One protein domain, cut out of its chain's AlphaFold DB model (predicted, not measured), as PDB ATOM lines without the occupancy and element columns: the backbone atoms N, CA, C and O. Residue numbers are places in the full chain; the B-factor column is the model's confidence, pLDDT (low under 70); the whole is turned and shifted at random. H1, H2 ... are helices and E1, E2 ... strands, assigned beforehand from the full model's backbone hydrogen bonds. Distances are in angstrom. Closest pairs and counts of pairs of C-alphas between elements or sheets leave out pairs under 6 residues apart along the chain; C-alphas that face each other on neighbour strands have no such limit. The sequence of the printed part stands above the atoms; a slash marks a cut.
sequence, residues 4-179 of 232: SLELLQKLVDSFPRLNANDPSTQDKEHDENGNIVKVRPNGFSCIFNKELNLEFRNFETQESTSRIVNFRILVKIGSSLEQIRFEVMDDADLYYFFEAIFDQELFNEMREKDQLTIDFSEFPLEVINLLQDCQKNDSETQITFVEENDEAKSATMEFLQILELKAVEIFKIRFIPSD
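This is residues 4 to 179 of the 232 residues of the protein "SAS-6_N domain-containing protein" of Tritrichomonas foetus (UniProt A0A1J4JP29). Seven strands, E3 to E9, close into a barrel whose sheet curls round helix H3 at one end, while H1 and H2 lie on its outside and the hairpin of E1 and E2 reaches away from it as an arm. The barrel is closed, but two of its joins are short: E9 pairs with E6 over its residues 176 to 177, and E7 faces E3 over its residues 144 to 147. The printed part has 176 residues with three named helices and nine named strands, in the order H1 E1 E2 E3 E4 E5 E6 H2 H3 E7 E8 E9. Round the ring run E3 E4 E5 E6 E9 E8 E7 and back to E3, with E7 and E3 parallel and the other neighbours antiparallel; the class is mixed, helices and strands. The whole is compact, with a radius of gyration of the C-alphas of 16.9 A and spans of 56 by 38 by 30 A.

H1, residues 4 to 14, is on the barrel and outside it, at a height of 6.9 A over the sheet. Its closest C-alphas to E3, residues 44 to 58, are those of Val 12 and Ile 47, 5.4 A apart. E1, residues 26 to 30, and E2, residues 36 to 41, form an antiparallel hairpin at 159 degrees, with N 27 and O 40 at 2.8 A. E2 and E3 meet only through their link, and E1 and E3 are only just apart, 8.3 A at the closest. E3, E4, residues 64 to 77, E5, residues 81 to 90, and E6, residues 97 to 103, are a meander, each strand the antiparallel neighbour of the one before. E3 bends by 81 degrees at residue 47 and E4 by 69 degrees at residue 67. Within hydrogen-bond range are N 52 and O 69 between E3 and E4, N 74 and O 85 between E4 and E5, and N 86 and O 100 between E5 and E6, each at 2.8 A. H2, residues 104 to 113, is on the barrel and outside it, over none of its strands, at a height of 7.8 A; its closest C-alphas to E5 are those of Gln 104 and Glu 82, 7.1 A apart. H3, residues 123 to 134, is also on the barrel and outside it, at a height of 6.0 A, and the sheet curls round it. H1 and H3 are close but not clearly touching, with the C-alphas of Leu 8 and Leu 125 closest at 7.7 A, at a steep tilt of 66 degrees, the same way. H2 and H3 are apart. E7, residues 141 to 147, E8, residues 155 to 163, and E9, residues 166 to 177, are a second meander. The closest C-alphas of H3 and E7 are those of Cys 134 and Thr 141, 5.1 A apart. Within hydrogen-bond range are N 142 and O 160 between E7 and E8, at 2.8 A, and N 157 and O 173 between E8 and E9, at 2.8 A. E9 bends by 63 degrees at residue 170, and its pairing is staggered, with N 99 and O 176 at 2.9 A between E6 and E9. E7 and E3 are parallel, with N 145 and O 55 at 2.8 A. In H1, H2 and H3 every O i to N i+4 pair is within hydrogen-bond range.

H1 begins at C-alpha 4, at (75.997, -12.542, -14.297). E3 is 31.0 A from first to last C-alpha, E4 36.5 A, E5 27.8 A, E8 24.9 A and E9 31.1 A. H3, the longest helix by residues, measures 16.6 A and begins at C-alpha 123, at (84.771, -15.270, -12.637). E9 ends at C-alpha 177, at (101.694, -23.412, -23.614).

The two C-alphas farthest apart are those of Asn 33, between E1 and E2, and Glu 164, between E8 and E9, at 58.3 A. The printed part has no cut, and the link from H1 to E1, 11 residues, is long. The mean pLDDT of the printed part is 91.0, with residue 138 under 70.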
ATOM      1  N   SER A   4      74.681 -12.341 -13.680       86.69
ATOM      2  CA  SER A   4      75.997 -12.542 -14.297       86.69
ATOM      3  C   SER A   4      75.937 -13.220 -15.673       86.69
ATOM      4  O   SER A   4      76.622 -12.795 -16.603       86.69
ATOM      5  N   LEU A   5      75.089 -14.240 -15.848       87.69
ATOM      6  CA  LEU A   5      74.939 -14.941 -17.127       87.69
ATOM      7  C   LEU A   5      74.329 -14.015 -18.189       87.69
ATOM      8  O   LEU A   5      74.730 -14.047 -19.352       87.69
ATOM      9  N   GLU A   6      73.384 -13.163 -17.789       88.94
ATOM     10  CA  GLU A   6      72.788 -12.174 -18.688       88.94
ATOM     11  C   GLU A   6      73.814 -11.113 -19.113       88.94
ATOM     12  O   GLU A   6      73.852 -10.716 -20.279       88.94
ATOM     13  N   LEU A   7      74.685 -10.683 -18.194       90.44
ATOM     14  CA  LEU A   7      75.801  -9.790 -18.510       90.44
ATOM     15  C   LEU A   7      76.795 -10.438 -19.478       90.44
ATOM     16  O   LEU A   7      77.192  -9.794 -20.448       90.44
ATOM     17  N   LEU A   8      77.144 -11.712 -19.279       90.88
ATOM     18  CA  LEU A   8      78.002 -12.445 -20.213       90.88
ATOM     19  C   LEU A   8      77.380 -12.545 -21.603       90.88
ATOM     20  O   LEU A   8      78.066 -12.298 -22.593       90.88
ATOM     21  N   GLN A   9      76.082 -12.835 -21.689       90.00
ATOM     22  CA  GLN A   9      75.390 -12.888 -22.973       90.00
ATOM     23  C   GLN A   9      75.398 -11.520 -23.672       90.00
ATOM     24  O   GLN A   9      75.701 -11.436 -24.861       90.00
ATOM     25  N   LYS A  10      75.165 -10.432 -22.925       90.50
ATOM     26  CA  LYS A  10      75.290  -9.061 -23.451       90.50
ATOM     27  C   LYS A  10      76.703  -8.770 -23.951       90.50
ATOM     28  O   LYS A  10      76.850  -8.144 -25.000       90.50
ATOM     29  N   LEU A  11      77.736  -9.225 -23.240       90.06
ATOM     30  CA  LEU A  11      79.121  -9.080 -23.688       90.06
ATOM     31  C   LEU A  11      79.357  -9.839 -24.995       90.06
ATOM     32  O   LEU A  11      79.845  -9.228 -25.941       90.06
ATOM     33  N   VAL A  12      78.930 -11.101 -25.090       89.19
ATOM     34  CA  VAL A  12      79.017 -11.909 -26.321       89.19
ATOM     35  C   VAL A  12      78.340 -11.213 -27.505       89.19
ATOM     36  O   VAL A  12      78.884 -11.204 -28.609       89.19
ATOM     37  N   ASP A  13      77.175 -10.607 -27.282       87.38
ATOM     38  CA  ASP A  13      76.429  -9.913 -28.334       87.38
ATOM     39  C   ASP A  13      77.058  -8.562 -28.723       87.38
ATOM     40  O   ASP A  13      76.902  -8.106 -29.858       87.38
ATOM     41  N   SER A  14      77.764  -7.917 -27.791       85.25
ATOM     42  CA  SER A  14      78.393  -6.604 -27.990       85.25
ATOM     43  C   SER A  14      79.811  -6.667 -28.564       85.25
ATOM     44  O   SER A  14      80.231  -5.738 -29.260       85.25
ATOM     45  N   PHE A  15      80.560  -7.737 -28.283       78.75
ATOM     46  CA  PHE A  15      81.925  -7.884 -28.764       78.75
ATOM     47  C   PHE A  15      81.934  -8.271 -30.246       78.75
ATOM     48  O   PHE A  15      81.117  -9.086 -30.687       78.75
ATOM     49  N   PRO A  16      82.863  -7.715 -31.050       74.31
ATOM     50  CA  PRO A  16      83.041  -8.166 -32.417       74.31
ATOM     51  C   PRO A  16      83.295  -9.669 -32.396       74.31
ATOM     52  O   PRO A  16      84.267 -10.130 -31.797       74.31
ATOM     53  N   ARG A  17      82.411 -10.433 -33.045       75.19
ATOM     54  CA  ARG A  17      82.609 -11.873 -33.176       75.19
ATOM     55  C   ARG A  17      83.989 -12.108 -33.775       75.19
ATOM     56  O   ARG A  17      84.326 -11.506 -34.800       75.19
ATOM     57  N   LEU A  18      84.765 -12.982 -33.136       81.44
ATOM     58  CA  LEU A  18      85.993 -13.477 -33.740       81.44
ATOM     59  C   LEU A  18      85.666 -14.016 -35.133       81.44
ATOM     60  O   LEU A  18      84.560 -14.501 -35.399       81.44
ATOM     61  N   ASN A  19      86.624 -13.875 -36.046       83.94
ATOM     62  CA  ASN A  19      86.457 -14.404 -37.388       83.94
ATOM     63  C   ASN A  19      86.164 -15.903 -37.280       83.94
ATOM     64  O   ASN A  19      86.840 -16.595 -36.529       83.94
ATOM     65  N   ALA A  20      85.219 -16.419 -38.064       81.88
ATOM     66  CA  ALA A  20      84.923 -17.853 -38.069       81.88
ATOM     67  C   ALA A  20      86.135 -18.719 -38.465       81.88
ATOM     68  O   ALA A  20      86.109 -19.924 -38.247       81.88
ATOM     69  N   ASN A  21      87.166 -18.115 -39.070       86.25
ATOM     70  CA  ASN A  21      88.442 -18.744 -39.405       86.25
ATOM     71  C   ASN A  21      89.524 -18.587 -38.325       86.25
ATOM     72  O   ASN A  21      90.641 -19.042 -38.549       86.25
ATOM     73  N   ASP A  22      89.239 -17.911 -37.210       92.00
ATOM     74  CA  ASP A  22      90.158 -17.839 -36.075       92.00
ATOM     75  C   ASP A  22      90.263 -19.235 -35.441       92.00
ATOM     76  O   ASP A  22      89.222 -19.780 -35.044       92.00
ATOM     77  N   PRO A  23      91.468 -19.820 -35.322       93.25
ATOM     78  CA  PRO A  23      91.637 -21.146 -34.734       93.25
ATOM     79  C   PRO A  23      91.059 -21.268 -33.319       93.25
ATOM     80  O   PRO A  23      90.602 -22.343 -32.949       93.25
ATOM     81  N   SER A  24      90.969 -20.180 -32.543       93.50
ATOM     82  CA  SER A  24      90.360 -20.194 -31.202       93.50
ATOM     83  C   SER A  24      88.854 -20.468 -31.208       93.50
ATOM     84  O   SER A  24      88.285 -20.774 -30.163       93.50
ATOM     85  N   THR A  25      88.205 -20.389 -32.372       90.94
ATOM     86  CA  THR A  25      86.769 -20.672 -32.558       90.94
ATOM     87  C   THR A  25      86.498 -22.016 -33.236       90.94
ATOM     88  O   THR A  25      85.348 -22.332 -33.559       90.94
ATOM     89  N   GLN A  26      87.542 -22.814 -33.469       91.44
ATOM     90  CA  GLN A  26      87.477 -24.038 -34.254       91.44
ATOM     91  C   GLN A  26      88.062 -25.233 -33.507       91.44
ATOM     92  O   GLN A  26      89.092 -25.125 -32.852       91.44
ATOM     93  N   ASP A  27      87.444 -26.390 -33.712       87.94
ATOM     94  CA  ASP A  27      88.033 -27.694 -33.442       87.94
ATOM     95  C   ASP A  27      88.441 -28.328 -34.773       87.94
ATOM     96  O   ASP A  27      87.647 -28.375 -35.727       87.94
ATOM     97  N   LYS A  28      89.679 -28.823 -34.838       87.12
ATOM     98  CA  LYS A  28      90.238 -29.489 -36.017       87.12
ATOM     99  C   LYS A  28      90.491 -30.962 -35.730       87.12
ATOM    100  O   LYS A  28      91.155 -31.321 -34.764       87.12
ATOM    101  N   GLU A  29      89.950 -31.810 -36.592       85.62
ATOM    102  CA  GLU A  29      90.130 -33.259 -36.567       85.62
ATOM    103  C   GLU A  29      91.246 -33.622 -37.552       85.62
ATOM    104  O   GLU A  29      91.168 -33.246 -38.727       85.62
ATOM    105  N   HIS A  30      92.271 -34.328 -37.073       84.75
ATOM    106  CA  HIS A  30      93.440 -34.721 -37.860       84.75
ATOM    107  C   HIS A  30      93.409 -36.222 -38.182       84.75
ATOM    108  O   HIS A  30      92.939 -37.016 -37.366       84.75
ATOM    109  N   ASP A  31      93.892 -36.613 -39.364       86.62
ATOM    110  CA  ASP A  31      94.134 -38.021 -39.697       86.62
ATOM    111  C   ASP A  31      95.428 -38.547 -39.046       86.62
ATOM    112  O   ASP A  31      96.183 -37.815 -38.404       86.62
ATOM    113  N   GLU A  32      95.707 -39.836 -39.245       84.38
ATOM    114  CA  GLU A  32      96.937 -40.508 -38.794       84.38
ATOM    115  C   GLU A  32      98.235 -39.912 -39.373       84.38
ATOM    116  O   GLU A  32      99.316 -40.161 -38.844       84.38
ATOM    117  N   ASN A  33      98.132 -39.102 -40.431       84.12
ATOM    118  CA  ASN A  33      99.248 -38.415 -41.077       84.12
ATOM    119  C   ASN A  33      99.339 -36.930 -40.670       84.12
ATOM    120  O   ASN A  33     100.181 -36.209 -41.204       84.12
ATOM    121  N   GLY A  34      98.485 -36.464 -39.750       77.69
ATOM    122  CA  GLY A  34      98.442 -35.078 -39.283       77.69
ATOM    123  C   GLY A  34      97.734 -34.099 -40.227       77.69
ATOM    124  O   GLY A  34      97.830 -32.891 -40.025       77.69
ATOM    125  N   ASN A  35      97.015 -34.567 -41.250       84.50
ATOM    126  CA  ASN A  35      96.246 -33.692 -42.137       84.50
ATOM    127  C   ASN A  35      94.882 -33.363 -41.533       84.50
ATOM    128  O   ASN A  35      94.209 -34.232 -40.982       84.50
ATOM    129  N   ILE A  36      94.426 -32.124 -41.715       85.31
ATOM    130  CA  ILE A  36      93.090 -31.695 -41.288       85.31
ATOM    131  C   ILE A  36      92.031 -32.392 -42.151       85.31
ATOM    132  O   ILE A  36      91.911 -32.129 -43.348       85.31
ATOM    133  N   VAL A  37      91.218 -33.238 -41.525       88.19
ATOM    134  CA  VAL A  37      90.099 -33.948 -42.162       88.19
ATOM    135  C   VAL A  37      88.801 -33.169 -41.999       88.19
ATOM    136  O   VAL A  37      87.925 -33.203 -42.867       88.19
ATOM    137  N   LYS A  38      88.650 -32.455 -40.878       88.38
ATOM    138  CA  LYS A  38      87.420 -31.727 -40.572       88.38
ATOM    139  C   LYS A  38      87.668 -30.539 -39.657       88.38
ATOM    140  O   LYS A  38      88.444 -30.624 -38.716       88.38
ATOM    141  N   VAL A  39      86.938 -29.458 -39.915       89.19
ATOM    142  CA  VAL A  39      86.916 -28.251 -39.085       89.19
ATOM    143  C   VAL A  39      85.484 -28.017 -38.626       89.19
ATOM    144  O   VAL A  39      84.556 -28.086 -39.440       89.19
ATOM    145  N   ARG A  40      85.277 -27.778 -37.329       89.31
ATOM    146  CA  ARG A  40      83.956 -27.503 -36.746       89.31
ATOM    147  C   ARG A  40      84.046 -26.306 -35.799       89.31
ATOM    148  O   ARG A  40      85.078 -26.146 -35.165       89.31
ATOM    149  N   PRO A  41      82.996 -25.482 -35.666       89.75
ATOM    150  CA  PRO A  41      82.950 -24.477 -34.610       89.75
ATOM    151  C   PRO A  41      82.978 -25.142 -33.229       89.75
ATOM    152  O   PRO A  41      82.222 -26.088 -33.000       89.75
ATOM    153  N   ASN A  42      83.801 -24.628 -32.317       90.94
ATOM    154  CA  ASN A  42      83.965 -25.188 -30.967       90.94
ATOM    155  C   ASN A  42      82.982 -24.604 -29.925       90.94
ATOM    156  O   ASN A  42      82.822 -25.143 -28.825       90.94
ATOM    157  N   GLY A  43      82.279 -23.525 -30.292       91.44
ATOM    158  CA  GLY A  43      81.263 -22.856 -29.473       91.44
ATOM    159  C   GLY A  43      81.781 -21.700 -28.613       91.44
ATOM    160  O   GLY A  43      80.980 -21.063 -27.932       91.44
ATOM    161  N   PHE A  44      83.080 -21.393 -28.652       94.19
ATOM    162  CA  PHE A  44      83.633 -20.255 -27.925       94.19
ATOM    163  C   PHE A  44      83.264 -18.921 -28.580       94.19
ATOM    164  O   PHE A  44      83.330 -18.746 -29.798       94.19
ATOM    165  N   SER A  45      82.914 -17.953 -27.738       94.25
ATOM    166  CA  SER A  45      82.661 -16.561 -28.099       94.25
ATOM    167  C   SER A  45      83.553 -15.648 -27.273       94.25
ATOM    168  O   SER A  45      83.701 -15.834 -26.069       94.25
ATOM    169  N   CYS A  46      84.161 -14.654 -27.912       95.06
ATOM    170  CA  CYS A  46      85.047 -13.713 -27.238       95.06
ATOM    171  C   CYS A  46      84.246 -12.624 -26.516       95.06
ATOM    172  O   CYS A  46      83.353 -12.024 -27.110       95.06
ATOM    173  N   ILE A  47      84.595 -12.365 -25.257       95.88
ATOM    174  CA  ILE A  47      84.000 -11.313 -24.410       95.88
ATOM    175  C   ILE A  47      85.025 -10.275 -23.948       95.88
ATOM    176  O   ILE A  47      84.672  -9.293 -23.302       95.88
ATOM    177  N   PHE A  48      86.303 -10.500 -24.247       95.69
ATOM    178  CA  PHE A  48      87.382  -9.561 -23.996       95.69
ATOM    179  C   PHE A  48      88.523  -9.840 -24.968       95.69
ATOM    180  O   PHE A  48      88.929 -10.990 -25.129       95.69
ATOM    181  N   ASN A  49      89.036  -8.795 -25.612       94.75
ATOM    182  CA  ASN A  49      90.192  -8.862 -26.501       94.75
ATOM    183  C   ASN A  49      90.884  -7.499 -26.495       94.75
ATOM    184  O   ASN A  49      90.339  -6.537 -27.050       94.75
ATOM    185  N   LYS A  50      92.026  -7.400 -25.814       93.94
ATOM    186  CA  LYS A  50      92.801  -6.160 -25.710       93.94
ATOM    187  C   LYS A  50      94.293  -6.439 -25.636       93.94
ATOM    188  O   LYS A  50      94.716  -7.431 -25.048       93.94
ATOM    189  N   GLU A  51      95.064  -5.492 -26.155       94.62
ATOM    190  CA  GLU A  51      96.476  -5.346 -25.820       94.62
ATOM    191  C   GLU A  51      96.592  -4.817 -24.388       94.62
ATOM    192  O   GLU A  51      95.936  -3.835 -24.026       94.62
ATOM    193  N   LEU A  52      97.407  -5.483 -23.579       94.25
ATOM    194  CA  LEU A  52      97.685  -5.136 -22.194       94.25
ATOM    195  C   LEU A  52      99.190  -5.010 -22.012       94.25
ATOM    196  O   LEU A  52      99.946  -5.864 -22.471       94.25
ATOM    197  N   ASN A  53      99.620  -3.963 -21.313       92.75
ATOM    198  CA  ASN A  53     100.985  -3.901 -20.812       92.75
ATOM    199  C   ASN A  53     101.045  -4.645 -19.475       92.75
ATOM    200  O   ASN A  53     100.424  -4.192 -18.512       92.75
ATOM    201  N   LEU A  54     101.751  -5.775 -19.435       92.19
ATOM    202  CA  LEU A  54     101.880  -6.624 -18.252       92.19
ATOM    203  C   LEU A  54     103.346  -6.767 -17.840       92.19
ATOM    204  O   LEU A  54     104.258  -6.719 -18.671       92.19
ATOM    205  N   GLU A  55     103.565  -6.970 -16.546       93.44
ATOM    206  CA  GLU A  55     104.874  -7.307 -15.998       93.44
ATOM    207  C   GLU A  55     105.109  -8.816 -16.120       93.44
ATOM    208  O   GLU A  55     104.380  -9.613 -15.537       93.44
ATOM    209  N   PHE A  56     106.139  -9.213 -16.860       94.50
ATOM    210  CA  PHE A  56     106.586 -10.594 -16.993       94.50
ATOM    211  C   PHE A  56     107.788 -10.829 -16.099       94.50
ATOM    212  O   PHE A  56     108.819 -10.180 -16.292       94.50
ATOM    213  N   ARG A  57     107.673 -11.772 -15.168       95.12
ATOM    214  CA  ARG A  57     108.717 -12.107 -14.199       95.12
ATOM    215  C   ARG A  57     109.214 -13.526 -14.425       95.12
ATOM    216  O   ARG A  57     108.418 -14.456 -14.461       95.12
ATOM    217  N   ASN A  58     110.526 -13.714 -14.518       93.00
ATOM    218  CA  ASN A  58     111.094 -15.058 -14.526       93.00
ATOM    219  C   ASN A  58     111.073 -15.645 -13.107       93.00
ATOM    220  O   ASN A  58     111.537 -15.002 -12.161       93.00
ATOM    221  N   PHE A  59     110.562 -16.866 -12.952       90.81
ATOM    222  CA  PHE A  59     110.442 -17.509 -11.643       90.81
ATOM    223  C   PHE A  59     111.797 -17.731 -10.943       90.81
ATOM    224  O   PHE A  59     111.901 -17.555  -9.729       90.81
ATOM    225  N   GLU A  60     112.851 -18.084 -11.681       88.88
ATOM    226  CA  GLU A  60     114.162 -18.410 -11.104       88.88
ATOM    227  C   GLU A  60     115.003 -17.164 -10.824       88.88
ATOM    228  O   GLU A  60     115.570 -17.027  -9.739       88.88
ATOM    229  N   THR A  61     115.096 -16.252 -11.795       90.62
ATOM    230  CA  THR A  61     115.959 -15.065 -11.677       90.62
ATOM    231  C   THR A  61     115.273 -13.903 -10.967       90.62
ATOM    232  O   THR A  61     115.960 -12.990 -10.512       90.62
ATOM    233  N   GLN A  62     113.937 -13.931 -10.863       91.19
ATOM    234  CA  GLN A  62     113.094 -12.832 -10.368       91.19
ATOM    235  C   GLN A  62     113.220 -11.538 -11.194       91.19
ATOM    236  O   GLN A  62     112.697 -10.490 -10.811       91.19
ATOM    237  N   GLU A  63     113.883 -11.600 -12.350       91.69
ATOM    238  CA  GLU A  63     113.974 -10.481 -13.278       91.69
ATOM    239  C   GLU A  63     112.604 -10.221 -13.897       91.69
ATOM    240  O   GLU A  63     111.915 -11.151 -14.318       91.69
ATOM    241  N   SER A  64     112.220  -8.946 -13.941       93.38
ATOM    242  CA  SER A  64     110.910  -8.514 -14.423       93.38
ATOM    243  C   SER A  64     111.050  -7.583 -15.623       93.38
ATOM    244  O   SER A  64     111.936  -6.728 -15.675       93.38
ATOM    245  N   THR A  65     110.184  -7.768 -16.615       93.44
ATOM    246  CA  THR A  65     110.174  -7.024 -17.881       93.44
ATOM    247  C   THR A  65     108.749  -6.653 -18.258       93.44
ATOM    248  O   THR A  65     107.849  -7.478 -18.163       93.44
ATOM    249  N   SER A  66     108.528  -5.422 -18.710       92.75
ATOM    250  CA  SER A  66     107.220  -4.998 -19.217       92.75
ATOM    251  C   SER A  66     107.064  -5.474 -20.662       92.75
ATOM    252  O   SER A  66     107.933  -5.178 -21.487       92.75
ATOM    253  N   ARG A  67     105.978  -6.184 -20.984       93.12
ATOM    254  CA  ARG A  67     105.661  -6.604 -22.360       93.12
ATOM    255  C   ARG A  67     104.216  -6.249 -22.691       93.12
ATOM    256  O   ARG A  67     103.328  -6.375 -21.850       93.12
ATOM    257  N   ILE A  68     103.993  -5.814 -23.929       94.25
ATOM    258  CA  ILE A  68     102.648  -5.601 -24.462       94.25
ATOM    259  C   ILE A  68     102.204  -6.914 -25.089       94.25
ATOM    260  O   ILE A  68     102.819  -7.370 -26.049       94.25
ATOM    261  N   VAL A  69     101.144  -7.503 -24.549       95.44
ATOM    262  CA  VAL A  69     100.595  -8.779 -25.015       95.44
ATOM    263  C   VAL A  69      99.119  -8.645 -25.339       95.44
ATOM    264  O   VAL A  69      98.405  -7.838 -24.750       95.44
ATOM    265  N   ASN A  70      98.645  -9.461 -26.270       95.44
ATOM    266  CA  ASN A  70      97.228  -9.590 -26.566       95.44
ATOM    267  C   ASN A  70      96.609 -10.603 -25.595       95.44
ATOM    268  O   ASN A  70      97.000 -11.770 -25.568       95.44
ATOM    269  N   PHE A  71      95.634 -10.149 -24.808       96.94
ATOM    270  CA  PHE A  71      94.894 -10.978 -23.862       96.94
ATOM    271  C   PHE A  71      93.455 -11.160 -24.333       96.94
ATOM    272  O   PHE A  71      92.740 -10.178 -24.587       96.94
ATOM    273  N   ARG A  72      93.011 -12.416 -24.423       96.94
ATOM    274  CA  ARG A  72      91.638 -12.761 -24.801       96.94
ATOM    275  C   ARG A  72      90.950 -13.569 -23.717       96.94
ATOM    276  O   ARG A  72      91.546 -14.447 -23.102       96.94
ATOM    277  N   ILE A  73      89.662 -13.292 -23.539       97.69
ATOM    278  CA  ILE A  73      88.755 -14.110 -22.734       97.69
ATOM    279  C   ILE A  73      87.647 -14.589 -23.653       97.69
ATOM    280  O   ILE A  73      86.938 -13.787 -24.278       97.69
ATOM    281  N   LEU A  74      87.517 -15.905 -23.741       97.38
ATOM    282  CA  LEU A  74      86.473 -16.580 -24.481       97.38
ATOM    283  C   LEU A  74      85.604 -17.379 -23.519       97.38
ATOM    284  O   LEU A  74      86.087 -17.959 -22.553       97.38
ATOM    285  N   VAL A  75      84.313 -17.431 -23.814       97.00
ATOM    286  CA  VAL A  75      83.334 -18.211 -23.059       97.00
ATOM    287  C   VAL A  75      82.545 -19.101 -23.998       97.00
ATOM    288  O   VAL A  75      82.229 -18.716 -25.125       97.00
ATOM    289  N   LYS A  76      82.211 -20.293 -23.524       95.38
ATOM    290  CA  LYS A  76      81.295 -21.214 -24.187       95.38
ATOM    291  C   LYS A  76      80.022 -21.290 -23.357       95.38
ATOM    292  O   LYS A  76      80.059 -21.706 -22.201       95.38
ATOM    293  N   ILE A  77      78.913 -20.834 -23.935       93.00
ATOM    294  CA  ILE A  77      77.617 -20.738 -23.256       93.00
ATOM    295  C   ILE A  77      76.630 -21.676 -23.958       93.00
ATOM    296  O   ILE A  77      76.370 -21.526 -25.152       93.00
ATOM    297  N   GLY A  78      76.094 -22.632 -23.201       88.94
ATOM    298  CA  GLY A  78      74.993 -23.508 -23.597       88.94
ATOM    299  C   GLY A  78      73.706 -23.112 -22.874       88.94
ATOM    300  O   GLY A  78      73.230 -21.985 -22.996       88.94
ATOM    301  N   SER A  79      73.139 -24.026 -22.081       87.56
ATOM    302  CA  SER A  79      72.072 -23.688 -21.118       87.56
ATOM    303  C   SER A  79      72.591 -22.893 -19.911       87.56
ATOM    304  O   SER A  79      71.828 -22.185 -19.254       87.56
ATOM    305  N   SER A  80      73.885 -23.014 -19.630       91.62
ATOM    306  CA  SER A  80      74.653 -22.278 -18.627       91.62
ATOM    307  C   SER A  80      76.055 -21.994 -19.177       91.62
ATOM    308  O   SER A  80      76.381 -22.399 -20.295       91.62
ATOM    309  N   LEU A  81      76.893 -21.297 -18.408       95.00
ATOM    310  CA  LEU A  81      78.315 -21.186 -18.727       95.00
ATOM    311  C   LEU A  81      78.958 -22.576 -18.630       95.00
ATOM    312  O   LEU A  81      78.888 -23.207 -17.578       95.00
ATOM    313  N   GLU A  82      79.528 -23.059 -19.732       96.06
ATOM    314  CA  GLU A  82      80.149 -24.385 -19.818       96.06
ATOM    315  C   GLU A  82      81.654 -24.295 -19.577       96.06
ATOM    316  O   GLU A  82      82.197 -25.044 -18.770       96.06
ATOM    317  N   GLN A  83      82.322 -23.369 -20.273       97.25
ATOM    318  CA  GLN A  83      83.771 -23.199 -20.209       97.25
ATOM    319  C   GLN A  83      84.191 -21.739 -20.372       97.25
ATOM    320  O   GLN A  83      83.543 -20.959 -21.077       97.25
ATOM    321  N   ILE A  84      85.329 -21.408 -19.768       98.06
ATOM    322  CA  ILE A  84      86.058 -20.151 -19.932       98.06
ATOM    323  C   ILE A  84      87.454 -20.493 -20.441       98.06
ATOM    324  O   ILE A  84      88.097 -21.399 -19.917       98.06
ATOM    325  N   ARG A  85      87.932 -19.759 -21.441       98.06
ATOM    326  CA  ARG A  85      89.298 -19.853 -21.954       98.06
ATOM    327  C   ARG A  85      89.954 -18.484 -21.884       98.06
ATOM    328  O   ARG A  85      89.457 -17.525 -22.475       98.06
ATOM    329  N   PHE A  86      91.066 -18.411 -21.172       98.38
ATOM    330  CA  PHE A  86      91.972 -17.271 -21.168       98.38
ATOM    331  C   PHE A  86      93.105 -17.560 -22.140       98.38
ATOM    332  O   PHE A  86      93.642 -18.665 -22.137       98.38
ATOM    333  N   GLU A  87      93.477 -16.581 -22.953       97.94
ATOM    334  CA  GLU A  87      94.580 -16.702 -23.902       97.94
ATOM    335  C   GLU A  87      95.503 -15.491 -23.777       97.94
ATOM    336  O   GLU A  87      95.035 -14.349 -23.745       97.94
ATOM    337  N   VAL A  88      96.807 -15.748 -23.751       97.38
ATOM    338  CA  VAL A  88      97.866 -14.736 -23.767       97.38
ATOM    339  C   VAL A  88      98.747 -14.996 -24.976       97.38
ATOM    340  O   VAL A  88      99.253 -16.105 -25.144       97.38
ATOM    341  N   MET A  89      98.941 -13.982 -25.813       95.50
ATOM    342  CA  MET A  89      99.828 -14.070 -26.969       95.50
ATOM    343  C   MET A  89     100.707 -12.831 -27.104       95.50
ATOM    344  O   MET A  89     100.277 -11.719 -26.794       95.50
ATOM    345  N   ASP A  90     101.918 -13.025 -27.615       92.81
ATOM    346  CA  ASP A  90     102.850 -11.941 -27.922       92.81
ATOM    347  C   ASP A  90     102.895 -11.702 -29.446       92.81
ATOM    348  O   ASP A  90     102.794 -12.618 -30.272       92.81
ATOM    349  N   ASP A  91     102.981 -10.438 -29.845       86.44
ATOM    350  CA  ASP A  91     103.183 -10.036 -31.240       86.44
ATOM    351  C   ASP A  91     104.681  -9.977 -31.592       86.44
ATOM    352  O   ASP A  91     105.039 -10.100 -32.766       86.44
ATOM    353  N   ALA A  92     105.560  -9.832 -30.593       88.06
ATOM    354  CA  ALA A  92     107.011  -9.889 -30.752       88.06
ATOM    355  C   ALA A  92     107.527 -11.330 -30.909       88.06
ATOM    356  O   ALA A  92     108.494 -11.552 -31.644       88.06
ATOM    357  N   ASP A  93     106.864 -12.300 -30.274       90.56
ATOM    358  CA  ASP A  93     107.103 -13.734 -30.457       90.56
ATOM    359  C   ASP A  93     105.817 -14.442 -30.897       90.56
ATOM    360  O   ASP A  93     104.923 -14.732 -30.108       90.56
ATOM    361  N   LEU A  94     105.742 -14.758 -32.190       87.75
ATOM    362  CA  LEU A  94     104.565 -15.368 -32.807       87.75
ATOM    363  C   LEU A  94     104.220 -16.754 -32.240       87.75
ATOM    364  O   LEU A  94     103.058 -17.152 -32.326       87.75
ATOM    365  N   TYR A  95     105.196 -17.477 -31.682       90.56
ATOM    366  CA  TYR A  95     104.975 -18.795 -31.081       90.56
ATOM    367  C   TYR A  95     104.599 -18.712 -29.601       90.56
ATOM    368  O   TYR A  95     104.257 -19.731 -29.002       90.56
ATOM    369  N   TYR A  96     104.629 -17.513 -29.018       93.12
ATOM    370  CA  TYR A  96     104.185 -17.286 -27.658       93.12
ATOM    371  C   TYR A  96     102.661 -17.318 -27.607       93.12
ATOM    372  O   TYR A  96     101.983 -16.348 -27.957       93.12
ATOM    373  N   PHE A  97     102.123 -18.460 -27.188       96.31
ATOM    374  CA  PHE A  97     100.696 -18.646 -26.982       96.31
ATOM    375  C   PHE A  97     100.476 -19.513 -25.749       96.31
ATOM    376  O   PHE A  97     100.801 -20.702 -25.730       96.31
ATOM    377  N   PHE A  98      99.901 -18.894 -24.731       97.06
ATOM    378  CA  PHE A  98      99.559 -19.527 -23.472       97.06
ATOM    379  C   PHE A  98      98.056 -19.519 -23.288       97.06
ATOM    380  O   PHE A  98      97.384 -18.536 -23.605       97.06
ATOM    381  N   GLU A  99      97.528 -20.600 -22.732       97.44
ATOM    382  CA  GLU A  99      96.110 -20.714 -22.445       97.44
ATOM    383  C   GLU A  99      95.828 -21.305 -21.069       97.44
ATOM    384  O   GLU A  99      96.610 -22.082 -20.519       97.44
ATOM    385  N   ALA A 100      94.673 -20.935 -20.532       97.88
ATOM    386  CA  ALA A 100      94.086 -21.557 -19.361       97.88
ATOM    387  C   ALA A 100      92.602 -21.798 -19.639       97.88
ATOM    388  O   ALA A 100      91.879 -20.871 -20.015       97.88
ATOM    389  N   ILE A 101      92.151 -23.041 -19.476       97.31
ATOM    390  CA  ILE A 101      90.761 -23.440 -19.705       97.31
ATOM    391  C   ILE A 101      90.170 -23.889 -18.375       97.31
ATOM    392  O   ILE A 101      90.743 -24.735 -17.694       97.31
ATOM    393  N   PHE A 102      89.011 -23.336 -18.036       97.75
ATOM    394  CA  PHE A 102      88.250 -23.693 -16.849       97.75
ATOM    395  C   PHE A 102      86.865 -24.165 -17.255       97.75
ATOM    396  O   PHE A 102      86.178 -23.506 -18.037       97.75
ATOM    397  N   ASP A 103      86.445 -25.278 -16.674       97.56
ATOM    398  CA  ASP A 103      85.043 -25.622 -16.506       97.56
ATOM    399  C   ASP A 103      84.628 -25.378 -15.043       97.56
ATOM    400  O   ASP A 103      85.397 -24.858 -14.228       97.56
ATOM    401  N   GLN A 104      83.389 -25.737 -14.712       96.06
ATOM    402  CA  GLN A 104      82.852 -25.573 -13.366       96.06
ATOM    403  C   GLN A 104      83.649 -26.356 -12.306       96.06
ATOM    404  O   GLN A 104      83.743 -25.894 -11.170       96.06
ATOM    405  N   GLU A 105      84.185 -27.530 -12.646       96.75
ATOM    406  CA  GLU A 105      84.908 -28.395 -11.709       96.75
ATOM    407  C   GLU A 105      86.272 -27.789 -11.375       96.75
ATOM    408  O   GLU A 105      86.541 -27.501 -10.209       96.75
ATOM    409  N   LEU A 106      87.064 -27.460 -12.400       95.88
ATOM    410  CA  LEU A 106      88.363 -26.799 -12.239       95.88
ATOM    411  C   LEU A 106      88.239 -25.441 -11.540       95.88
ATOM    412  O   LEU A 106      89.081 -25.071 -10.719       95.88
ATOM    413  N   PHE A 107      87.173 -24.689 -11.834       96.31
ATOM    414  CA  PHE A 107      86.902 -23.447 -11.121       96.31
ATOM    415  C   PHE A 107      86.600 -23.687  -9.641       96.31
ATOM    416  O   PHE A 107      87.086 -22.932  -8.807       96.31
ATOM    417  N   ASN A 108      85.821 -24.714  -9.293       95.62
ATOM    418  CA  ASN A 108      85.516 -25.012  -7.894       95.62
ATOM    419  C   ASN A 108      86.779 -25.399  -7.110       95.62
ATOM    420  O   ASN A 108      86.949 -24.937  -5.985       95.62
ATOM    421  N   GLU A 109      87.693 -26.164  -7.714       94.81
ATOM    422  CA  GLU A 109      88.992 -26.481  -7.104       94.81
ATOM    423  C   GLU A 109      89.812 -25.214  -6.820       94.81
ATOM    424  O   GLU A 109      90.336 -25.030  -5.717       94.81
ATOM    425  N   MET A 110      89.888 -24.302  -7.794       92.56
ATOM    426  CA  MET A 110      90.546 -23.004  -7.624       92.56
ATOM    427  C   MET A 110      89.834 -22.149  -6.568       92.56
ATOM    428  O   MET A 110      90.488 -21.548  -5.720       92.56
ATOM    429  N   ARG A 111      88.496 -22.129  -6.576       92.44
ATOM    430  CA  ARG A 111      87.667 -21.379  -5.627       92.44
ATOM    431  C   ARG A 111      87.932 -21.819  -4.193       92.44
ATOM    432  O   ARG A 111      88.069 -20.967  -3.321       92.44
ATOM    433  N   GLU A 112      88.020 -23.123  -3.943       91.81
ATOM    434  CA  GLU A 112      88.329 -23.661  -2.616       91.81
ATOM    435  C   GLU A 112      89.769 -23.358  -2.196       91.81
ATOM    436  O   GLU A 112      90.006 -22.939  -1.059       91.81
ATOM    437  N   LYS A 113      90.726 -23.523  -3.115       90.50
ATOM    438  CA  LYS A 113      92.150 -23.282  -2.862       90.50
ATOM    439  C   LYS A 113      92.446 -21.818  -2.530       90.50
ATOM    440  O   LYS A 113      93.145 -21.549  -1.554       90.50
ATOM    441  N   ASP A 114      91.888 -20.902  -3.316       87.50
ATOM    442  CA  ASP A 114      92.144 -19.461  -3.225       87.50
ATOM    443  C   ASP A 114      91.054 -18.729  -2.410       87.50
ATOM    444  O   ASP A 114      91.070 -17.507  -2.287       87.50
ATOM    445  N   GLN A 115      90.113 -19.473  -1.807       89.00
ATOM    446  CA  GLN A 115      89.022 -18.966  -0.956       89.00
ATOM    447  C   GLN A 115      88.144 -17.903  -1.638       89.00
ATOM    448  O   GLN A 115      87.676 -16.948  -1.011       89.00
ATOM    449  N   LEU A 116      87.893 -18.081  -2.936       89.56
ATOM    450  CA  LEU A 116      87.078 -17.163  -3.719       89.56
ATOM    451  C   LEU A 116      85.598 -17.268  -3.333       89.56
ATOM    452  O   LEU A 116      85.019 -18.346  -3.180       89.56
ATOM    453  N   THR A 117      84.948 -16.115  -3.211       90.19
ATOM    454  CA  THR A 117      83.528 -16.035  -2.837       90.19
ATOM    455  C   THR A 117      82.591 -16.001  -4.039       90.19
ATOM    456  O   THR A 117      81.408 -16.282  -3.869       90.19
ATOM    457  N   ILE A 118      83.121 -15.741  -5.234       92.94
ATOM    458  CA  ILE A 118      82.369 -15.586  -6.484       92.94
ATOM    459  C   ILE A 118      81.967 -16.925  -7.108       92.94
ATOM    460  O   ILE A 118      82.586 -17.964  -6.859       92.94
ATOM    461  N   ASP A 119      80.950 -16.887  -7.963       93.56
ATOM    462  CA  ASP A 119      80.511 -18.037  -8.748       93.56
ATOM    463  C   ASP A 119      81.199 -18.107 -10.122       93.56
ATOM    464  O   ASP A 119      81.740 -17.128 -10.638       93.56
ATOM    465  N   PHE A 120      81.131 -19.271 -10.776       95.38
ATOM    466  CA  PHE A 120      81.818 -19.506 -12.055       95.38
ATOM    467  C   PHE A 120      81.402 -18.517 -13.153       95.38
ATOM    468  O   PHE A 120      82.221 -18.059 -13.942       95.38
ATOM    469  N   SER A 121      80.124 -18.131 -13.172       95.00
ATOM    470  CA  SER A 121      79.598 -17.125 -14.105       95.00
ATOM    471  C   SER A 121      80.103 -15.698 -13.861       95.00
ATOM    472  O   SER A 121      80.034 -14.868 -14.763       95.00
ATOM    473  N   GLU A 122      80.593 -15.399 -12.660       95.19
ATOM    474  CA  GLU A 122      81.138 -14.087 -12.290       95.19
ATOM    475  C   GLU A 122      82.643 -14.026 -12.538       95.19
ATOM    476  O   GLU A 122      83.173 -12.973 -12.878       95.19
ATOM    477  N   PHE A 123      83.326 -15.170 -12.465       96.00
ATOM    478  CA  PHE A 123      84.771 -15.270 -12.637       96.00
ATOM    479  C   PHE A 123      85.347 -14.519 -13.851       96.00
ATOM    480  O   PHE A 123      86.252 -13.705 -13.661       96.00
ATOM    481  N   PRO A 124      84.843 -14.691 -15.090       96.88
ATOM    482  CA  PRO A 124      85.416 -13.978 -16.225       96.88
ATOM    483  C   PRO A 124      85.134 -12.469 -16.168       96.88
ATOM    484  O   PRO A 124      85.918 -11.691 -16.703       96.88
ATOM    485  N   LEU A 125      84.047 -12.040 -15.514       95.94
ATOM    486  CA  LEU A 125      83.728 -10.622 -15.323       95.94
ATOM    487  C   LEU A 125      84.693  -9.978 -14.321       95.94
ATOM    488  O   LEU A 125      85.216  -8.899 -14.593       95.94
ATOM    489  N   GLU A 126      84.989 -10.662 -13.217       94.44
ATOM    490  CA  GLU A 126      85.949 -10.184 -12.217       94.44
ATOM    491  C   GLU A 126      87.371 -10.099 -12.773       94.44
ATOM    492  O   GLU A 126      88.063  -9.104 -12.553       94.44
ATOM    493  N   VAL A 127      87.791 -11.074 -13.587       96.00
ATOM    494  CA  VAL A 127      89.077 -10.990 -14.299       96.00
ATOM    495  C   VAL A 127      89.110  -9.759 -15.213       96.00
ATOM    496  O   VAL A 127      90.100  -9.029 -15.218       96.00
ATOM    497  N   ILE A 128      88.032  -9.470 -15.956       95.50
ATOM    498  CA  ILE A 128      87.948  -8.260 -16.794       95.50
ATOM    499  C   ILE A 128      88.077  -6.991 -15.947       95.50
ATOM    500  O   ILE A 128      88.786  -6.073 -16.362       95.50
ATOM    501  N   ASN A 129      87.405  -6.924 -14.797       93.31
ATOM    502  CA  ASN A 129      87.457  -5.763 -13.908       93.31
ATOM    503  C   ASN A 129      88.886  -5.524 -13.414       93.31
ATOM    504  O   ASN A 129      89.424  -4.439 -13.628       93.31
ATOM    505  N   LEU A 130      89.548  -6.560 -12.889       92.88
ATOM    506  CA  LEU A 130      90.928  -6.464 -12.408       92.88
ATOM    507  C   LEU A 130      91.907  -6.056 -13.514       92.88
ATOM    508  O   LEU A 130      92.760  -5.197 -13.295       92.88
ATOM    509  N   LEU A 131      91.762  -6.615 -14.722       93.81
ATOM    510  CA  LEU A 131      92.580  -6.212 -15.870       93.81
ATOM    511  C   LEU A 131      92.346  -4.742 -16.229       93.81
ATOM    512  O   LEU A 131      93.292  -4.025 -16.539       93.81
ATOM    513  N   GLN A 132      91.101  -4.266 -16.201       91.94
ATOM    514  CA  GLN A 132      90.794  -2.869 -16.505       91.94
ATOM    515  C   GLN A 132      91.289  -1.905 -15.429       91.94
ATOM    516  O   GLN A 132      91.718  -0.803 -15.775       91.94
ATOM    517  N   ASP A 133      91.224  -2.300 -14.164       90.19
ATOM    518  CA  ASP A 133      91.668  -1.487 -13.037       90.19
ATOM    519  C   ASP A 133      93.191  -1.386 -13.015       90.19
ATOM    520  O   ASP A 133      93.716  -0.277 -12.930       90.19
ATOM    521  N   CYS A 134      93.898  -2.495 -13.258       88.38
ATOM    522  CA  CYS A 134      95.354  -2.507 -13.419       88.38
ATOM    523  C   CYS A 134      95.839  -1.608 -14.570       88.38
ATOM    524  O   CYS A 134      96.949  -1.108 -14.510       88.38
ATOM    525  N   GLN A 135      95.040  -1.380 -15.621       85.44
ATOM    526  CA  GLN A 135      95.420  -0.480 -16.726       85.44
ATOM    527  C   GLN A 135      95.087   1.000 -16.460       85.44
ATOM    528  O   GLN A 135      95.518   1.873 -17.215       85.44
ATOM    529  N   LYS A 136      94.256   1.297 -15.453       85.56
ATOM    530  CA  LYS A 136      93.855   2.669 -15.095       85.56
ATOM    531  C   LYS A 136      94.609   3.188 -13.873       85.56
ATOM    532  O   LYS A 136      94.943   4.370 -13.839       85.56
ATOM    533  N   ASN A 137      94.824   2.318 -12.886       75.62
ATOM    534  CA  ASN A 137      95.261   2.646 -11.536       75.62
ATOM    535  C   ASN A 137      96.392   1.702 -11.079       75.62
ATOM    536  O   ASN A 137      96.180   0.823 -10.241       75.62
ATOM    537  N   ASP A 138      97.614   1.936 -11.563       69.75
ATOM    538  CA  ASP A 138      98.810   1.142 -11.215       69.75
ATOM    539  C   ASP A 138      99.132   1.113  -9.701       69.75
ATOM    540  O   ASP A 138      99.973   0.340  -9.251       69.75
ATOM    541  N   SER A 139      98.502   1.975  -8.891       71.31
ATOM    542  CA  SER A 139      98.755   2.076  -7.449       71.31
ATOM    543  C   SER A 139      97.959   1.101  -6.584       71.31
ATOM    544  O   SER A 139      98.298   0.947  -5.415       71.31
ATOM    545  N   GLU A 140      96.890   0.489  -7.104       82.88
ATOM    546  CA  GLU A 140      95.955  -0.320  -6.300       82.88
ATOM    547  C   GLU A 140      95.942  -1.798  -6.697       82.88
ATOM    548  O   GLU A 140      95.748  -2.662  -5.843       82.88
ATOM    549  N   THR A 141      96.147  -2.106  -7.977       86.62
ATOM    550  CA  THR A 141      96.144  -3.479  -8.496       86.62
ATOM    551  C   THR A 141      97.375  -3.700  -9.359       86.62
ATOM    552  O   THR A 141      97.692  -2.879 -10.215       86.62
ATOM    553  N   GLN A 142      98.047  -4.825  -9.142       89.12
ATOM    554  CA  GLN A 142      99.194  -5.277  -9.917       89.12
ATOM    555  C   GLN A 142      98.891  -6.659 -10.488       89.12
ATOM    556  O   GLN A 142      98.377  -7.534  -9.791       89.12
ATOM    557  N   ILE A 143      99.217  -6.852 -11.762       93.31
ATOM    558  CA  ILE A 143      99.086  -8.139 -12.441       93.31
ATOM    559  C   ILE A 143     100.455  -8.517 -12.990       93.31
ATOM    560  O   ILE A 143     101.010  -7.806 -13.832       93.31
ATOM    561  N   THR A 144     100.980  -9.644 -12.520       94.19
ATOM    562  CA  THR A 144     102.297 -10.151 -12.914       94.19
ATOM    563  C   THR A 144     102.141 -11.520 -13.565       94.19
ATOM    564  O   THR A 144     101.480 -12.403 -13.025       94.19
ATOM    565  N   PHE A 145     102.754 -11.711 -14.728       95.88
ATOM    566  CA  PHE A 145     102.818 -12.987 -15.427       95.88
ATOM    567  C   PHE A 145     104.158 -13.661 -15.124       95.88
ATOM    568  O   PHE A 145     105.212 -13.222 -15.583       95.88
ATOM    569  N   VAL A 146     104.132 -14.696 -14.294       95.75
ATOM    570  CA  VAL A 146     105.326 -15.395 -13.823       95.75
ATOM    571  C   VAL A 146     105.616 -16.576 -14.735       95.75
ATOM    572  O   VAL A 146     104.843 -17.525 -14.775       95.75
ATOM    573  N   GLU A 147     106.722 -16.524 -15.465       93.69
ATOM    574  CA  GLU A 147     107.157 -17.602 -16.354       93.69
ATOM    575  C   GLU A 147     107.970 -18.626 -15.554       93.69
ATOM    576  O   GLU A 147     109.012 -18.292 -14.976       93.69
ATOM    577  N   GLU A 148     107.490 -19.868 -15.510       91.38
ATOM    578  CA  GLU A 148     108.148 -20.975 -14.819       91.38
ATOM    579  C   GLU A 148     109.101 -21.693 -15.787       91.38
ATOM    580  O   GLU A 148     108.760 -21.999 -16.928       91.38
ATOM    581  N   ASN A 149     110.317 -21.996 -15.323       80.25
ATOM    582  CA  ASN A 149     111.307 -22.765 -16.090       80.25
ATOM    583  C   ASN A 149     111.111 -24.290 -15.916       80.25
ATOM    584  O   ASN A 149     112.072 -25.058 -15.985       80.25
ATOM    585  N   ASP A 150     109.881 -24.740 -15.655       79.12
ATOM    586  CA  ASP A 150     109.568 -26.162 -15.509       79.12
ATOM    587  C   ASP A 150     109.588 -26.897 -16.866       79.12
ATOM    588  O   ASP A 150     109.633 -26.292 -17.941       79.12
ATOM    589  N   GLU A 151     109.568 -28.234 -16.843       74.38
ATOM    590  CA  GLU A 151     109.549 -29.043 -18.076       74.38
ATOM    591  C   GLU A 151     108.326 -28.734 -18.957       74.38
ATOM    592  O   GLU A 151     108.393 -28.853 -20.182       74.38
ATOM    593  N   ALA A 152     107.222 -28.310 -18.334       75.06
ATOM    594  CA  ALA A 152     105.984 -27.937 -19.005       75.06
ATOM    595  C   ALA A 152     105.997 -26.503 -19.565       75.06
ATOM    596  O   ALA A 152     105.068 -26.148 -20.291       75.06
ATOM    597  N   LYS A 153     107.023 -25.699 -19.246       86.69
ATOM    598  CA  LYS A 153     107.118 -24.257 -19.520       86.69
ATOM    599  C   LYS A 153     105.831 -23.521 -19.176       86.69
ATOM    600  O   LYS A 153     105.306 -22.782 -20.004       86.69
ATOM    601  N   SER A 154     105.273 -23.800 -18.005       93.38
ATOM    602  CA  SER A 154     104.031 -23.181 -17.562       93.38
ATOM    603  C   SER A 154     104.249 -21.735 -17.118       93.38
ATOM    604  O   SER A 154     105.376 -21.274 -16.932       93.38
ATOM    605  N   ALA A 155     103.162 -20.988 -16.994       95.06
ATOM    606  CA  ALA A 155     103.221 -19.635 -16.475       95.06
ATOM    607  C   ALA A 155     102.034 -19.365 -15.563       95.06
ATOM    608  O   ALA A 155     100.954 -19.916 -15.754       95.06
ATOM    609  N   THR A 156     102.216 -18.501 -14.578       96.00
ATOM    610  CA  THR A 156     101.187 -18.181 -13.593       96.00
ATOM    611  C   THR A 156     100.917 -16.684 -13.616       96.00
ATOM    612  O   THR A 156     101.805 -15.879 -13.352       96.00
ATOM    613  N   MET A 157      99.682 -16.292 -13.931       96.12
ATOM    614  CA  MET A 157      99.232 -14.908 -13.811       96.12
ATOM    615  C   MET A 157      98.750 -14.663 -12.383       96.12
ATOM    616  O   MET A 157      97.744 -15.234 -11.964       96.12
ATOM    617  N   GLU A 158      99.466 -13.821 -11.649       95.06
ATOM    618  CA  GLU A 158      99.168 -13.437 -10.272       95.06
ATOM    619  C   GLU A 158      98.413 -12.107 -10.254       95.06
ATOM    620  O   GLU A 158      98.879 -11.112 -10.816       95.06
ATOM    621  N   PHE A 159      97.259 -12.085  -9.587       93.75
ATOM    622  CA  PHE A 159      96.485 -10.873  -9.343       93.75
ATOM    623  C   PHE A 159      96.749 -10.407  -7.915       93.75
ATOM    624  O   PHE A 159      96.405 -11.094  -6.952       93.75
ATOM    625  N   LEU A 160      97.373  -9.242  -7.773       91.50
ATOM    626  CA  LEU A 160      97.814  -8.678  -6.504       91.50
ATOM    627  C   LEU A 160      97.076  -7.365  -6.238       91.50
ATOM    628  O   LEU A 160      96.986  -6.499  -7.107       91.50
ATOM    629  N   GLN A 161      96.605  -7.178  -5.010       89.31
ATOM    630  CA  GLN A 161      96.113  -5.893  -4.530       89.31
ATOM    631  C   GLN A 161      97.196  -5.204  -3.704       89.31
ATOM    632  O   GLN A 161      97.691  -5.766  -2.723       89.31
ATOM    633  N   ILE A 162      97.548  -3.978  -4.074       87.94
ATOM    634  CA  ILE A 162      98.503  -3.160  -3.332       87.94
ATOM    635  C   ILE A 162      97.752  -2.464  -2.195       87.94
ATOM    636  O   ILE A 162      96.871  -1.637  -2.414       87.94
ATOM    637  N   LEU A 163      98.113  -2.799  -0.959       86.94
ATOM    638  CA  LEU A 163      97.700  -2.079   0.245       86.94
ATOM    639  C   LEU A 163      98.852  -1.183   0.719       86.94
ATOM    640  O   LEU A 163      99.999  -1.381   0.324       86.94
ATOM    641  N   GLU A 164      98.582  -0.253   1.642       82.69
ATOM    642  CA  GLU A 164      99.570   0.737   2.120       82.69
ATOM    643  C   GLU A 164     100.915   0.138   2.581       82.69
ATOM    644  O   GLU A 164     101.947   0.798   2.486       82.69
ATOM    645  N   LEU A 165     100.918  -1.100   3.092       82.50
ATOM    646  CA  LEU A 165     102.101  -1.738   3.684       82.50
ATOM    647  C   LEU A 165     102.541  -3.036   2.994       82.50
ATOM    648  O   LEU A 165     103.607  -3.554   3.327       82.50
ATOM    649  N   LYS A 166     101.727  -3.605   2.096       86.75
ATOM    650  CA  LYS A 166     102.040  -4.863   1.396       86.75
ATOM    651  C   LYS A 166     101.118  -5.104   0.205       86.75
ATOM    652  O   LYS A 166      99.966  -4.680   0.224       86.75
ATOM    653  N   ALA A 167     101.597  -5.884  -0.758       86.56
ATOM    654  CA  ALA A 167     100.744  -6.518  -1.753       86.56
ATOM    655  C   ALA A 167     100.112  -7.801  -1.180       86.56
ATOM    656  O   ALA A 167     100.746  -8.521  -0.401       86.56
ATOM    657  N   VAL A 168      98.860  -8.071  -1.539       89.25
ATOM    658  CA  VAL A 168      98.117  -9.280  -1.161       89.25
ATOM    659  C   VAL A 168      97.662  -9.994  -2.428       89.25
ATOM    660  O   VAL A 168      97.047  -9.372  -3.287       89.25
ATOM    661  N   GLU A 169      97.964 -11.289  -2.541       90.00
ATOM    662  CA  GLU A 169      97.455 -12.152  -3.618       90.00
ATOM    663  C   GLU A 169      95.935 -12.292  -3.486       90.00
ATOM    664  O   GLU A 169      95.439 -12.685  -2.431       90.00
ATOM    665  N   ILE A 170      95.215 -11.929  -4.550       89.56
ATOM    666  CA  ILE A 170      93.768 -12.125  -4.673       89.56
ATOM    667  C   ILE A 170      93.513 -13.562  -5.138       89.56
ATOM    668  O   ILE A 170      92.804 -14.308  -4.474       89.56
ATOM    669  N   PHE A 171      94.100 -13.937  -6.277       93.00
ATOM    670  CA  PHE A 171      94.135 -15.297  -6.819       93.00
ATOM    671  C   PHE A 171      95.193 -15.383  -7.921       93.00
ATOM    672  O   PHE A 171      95.812 -14.380  -8.301       93.00
ATOM    673  N   LYS A 172      95.365 -16.582  -8.476       94.25
ATOM    674  CA  LYS A 172      96.233 -16.805  -9.630       94.25
ATOM    675  C   LYS A 172      95.623 -17.745 -10.651       94.25
ATOM    676  O   LYS A 172      94.895 -18.672 -10.313       94.25
ATOM    677  N   ILE A 173      95.974 -17.526 -11.911       96.31
ATOM    678  CA  ILE A 173      95.584 -18.390 -13.021       96.31
ATOM    679  C   ILE A 173      96.839 -19.048 -13.572       96.31
ATOM    680  O   ILE A 173      97.760 -18.360 -14.011       96.31
ATOM    681  N   ARG A 174      96.864 -20.382 -13.573       95.38
ATOM    682  CA  ARG A 174      97.935 -21.144 -14.215       95.38
ATOM    683  C   ARG A 174      97.624 -21.337 -15.695       95.38
ATOM    684  O   ARG A 174      96.582 -21.883 -16.048       95.38
ATOM    685  N   PHE A 175      98.559 -20.920 -16.529       96.94
ATOM    686  CA  PHE A 175      98.572 -21.071 -17.971       96.94
ATOM    687  C   PHE A 175      99.559 -22.156 -18.386       96.94
ATOM    688  O   PHE A 175     100.613 -22.352 -17.774       96.94
ATOM    689  N   ILE A 176      99.228 -22.829 -19.478       95.94
ATOM    690  CA  ILE A 176     100.100 -23.781 -20.156       95.94
ATOM    691  C   ILE A 176     100.340 -23.317 -21.594       95.94
ATOM    692  O   ILE A 176      99.477 -22.639 -22.162       95.94
ATOM    693  N   PRO A 177     101.488 -23.656 -22.196       95.44
ATOM    694  CA  PRO A 177     101.694 -23.412 -23.614       95.44
ATOM    695  C   PRO A 177     100.668 -24.209 -24.426       95.44
ATOM    696  O   PRO A 177     100.411 -25.383 -24.145       95.44
ATOM    697  N   SER A 178     100.081 -23.566 -25.433       95.06
ATOM    698  CA  SER A 178      99.126 -24.220 -26.328       95.06
ATOM    699  C   SER A 178      99.788 -25.273 -27.217       95.06
ATOM    700  O   SER A 178     101.000 -25.264 -27.447       95.06
ATOM    701  N   ASP A 179      98.963 -26.167 -27.765       92.75
ATOM    702  CA  ASP A 179      99.409 -27.214 -28.684       92.75
ATOM    703  C   ASP A 179     100.172 -26.634 -29.902       92.75
ATOM    704  O   ASP A 179      99.694 -25.680 -30.525       92.75
TER     705      ASP A 179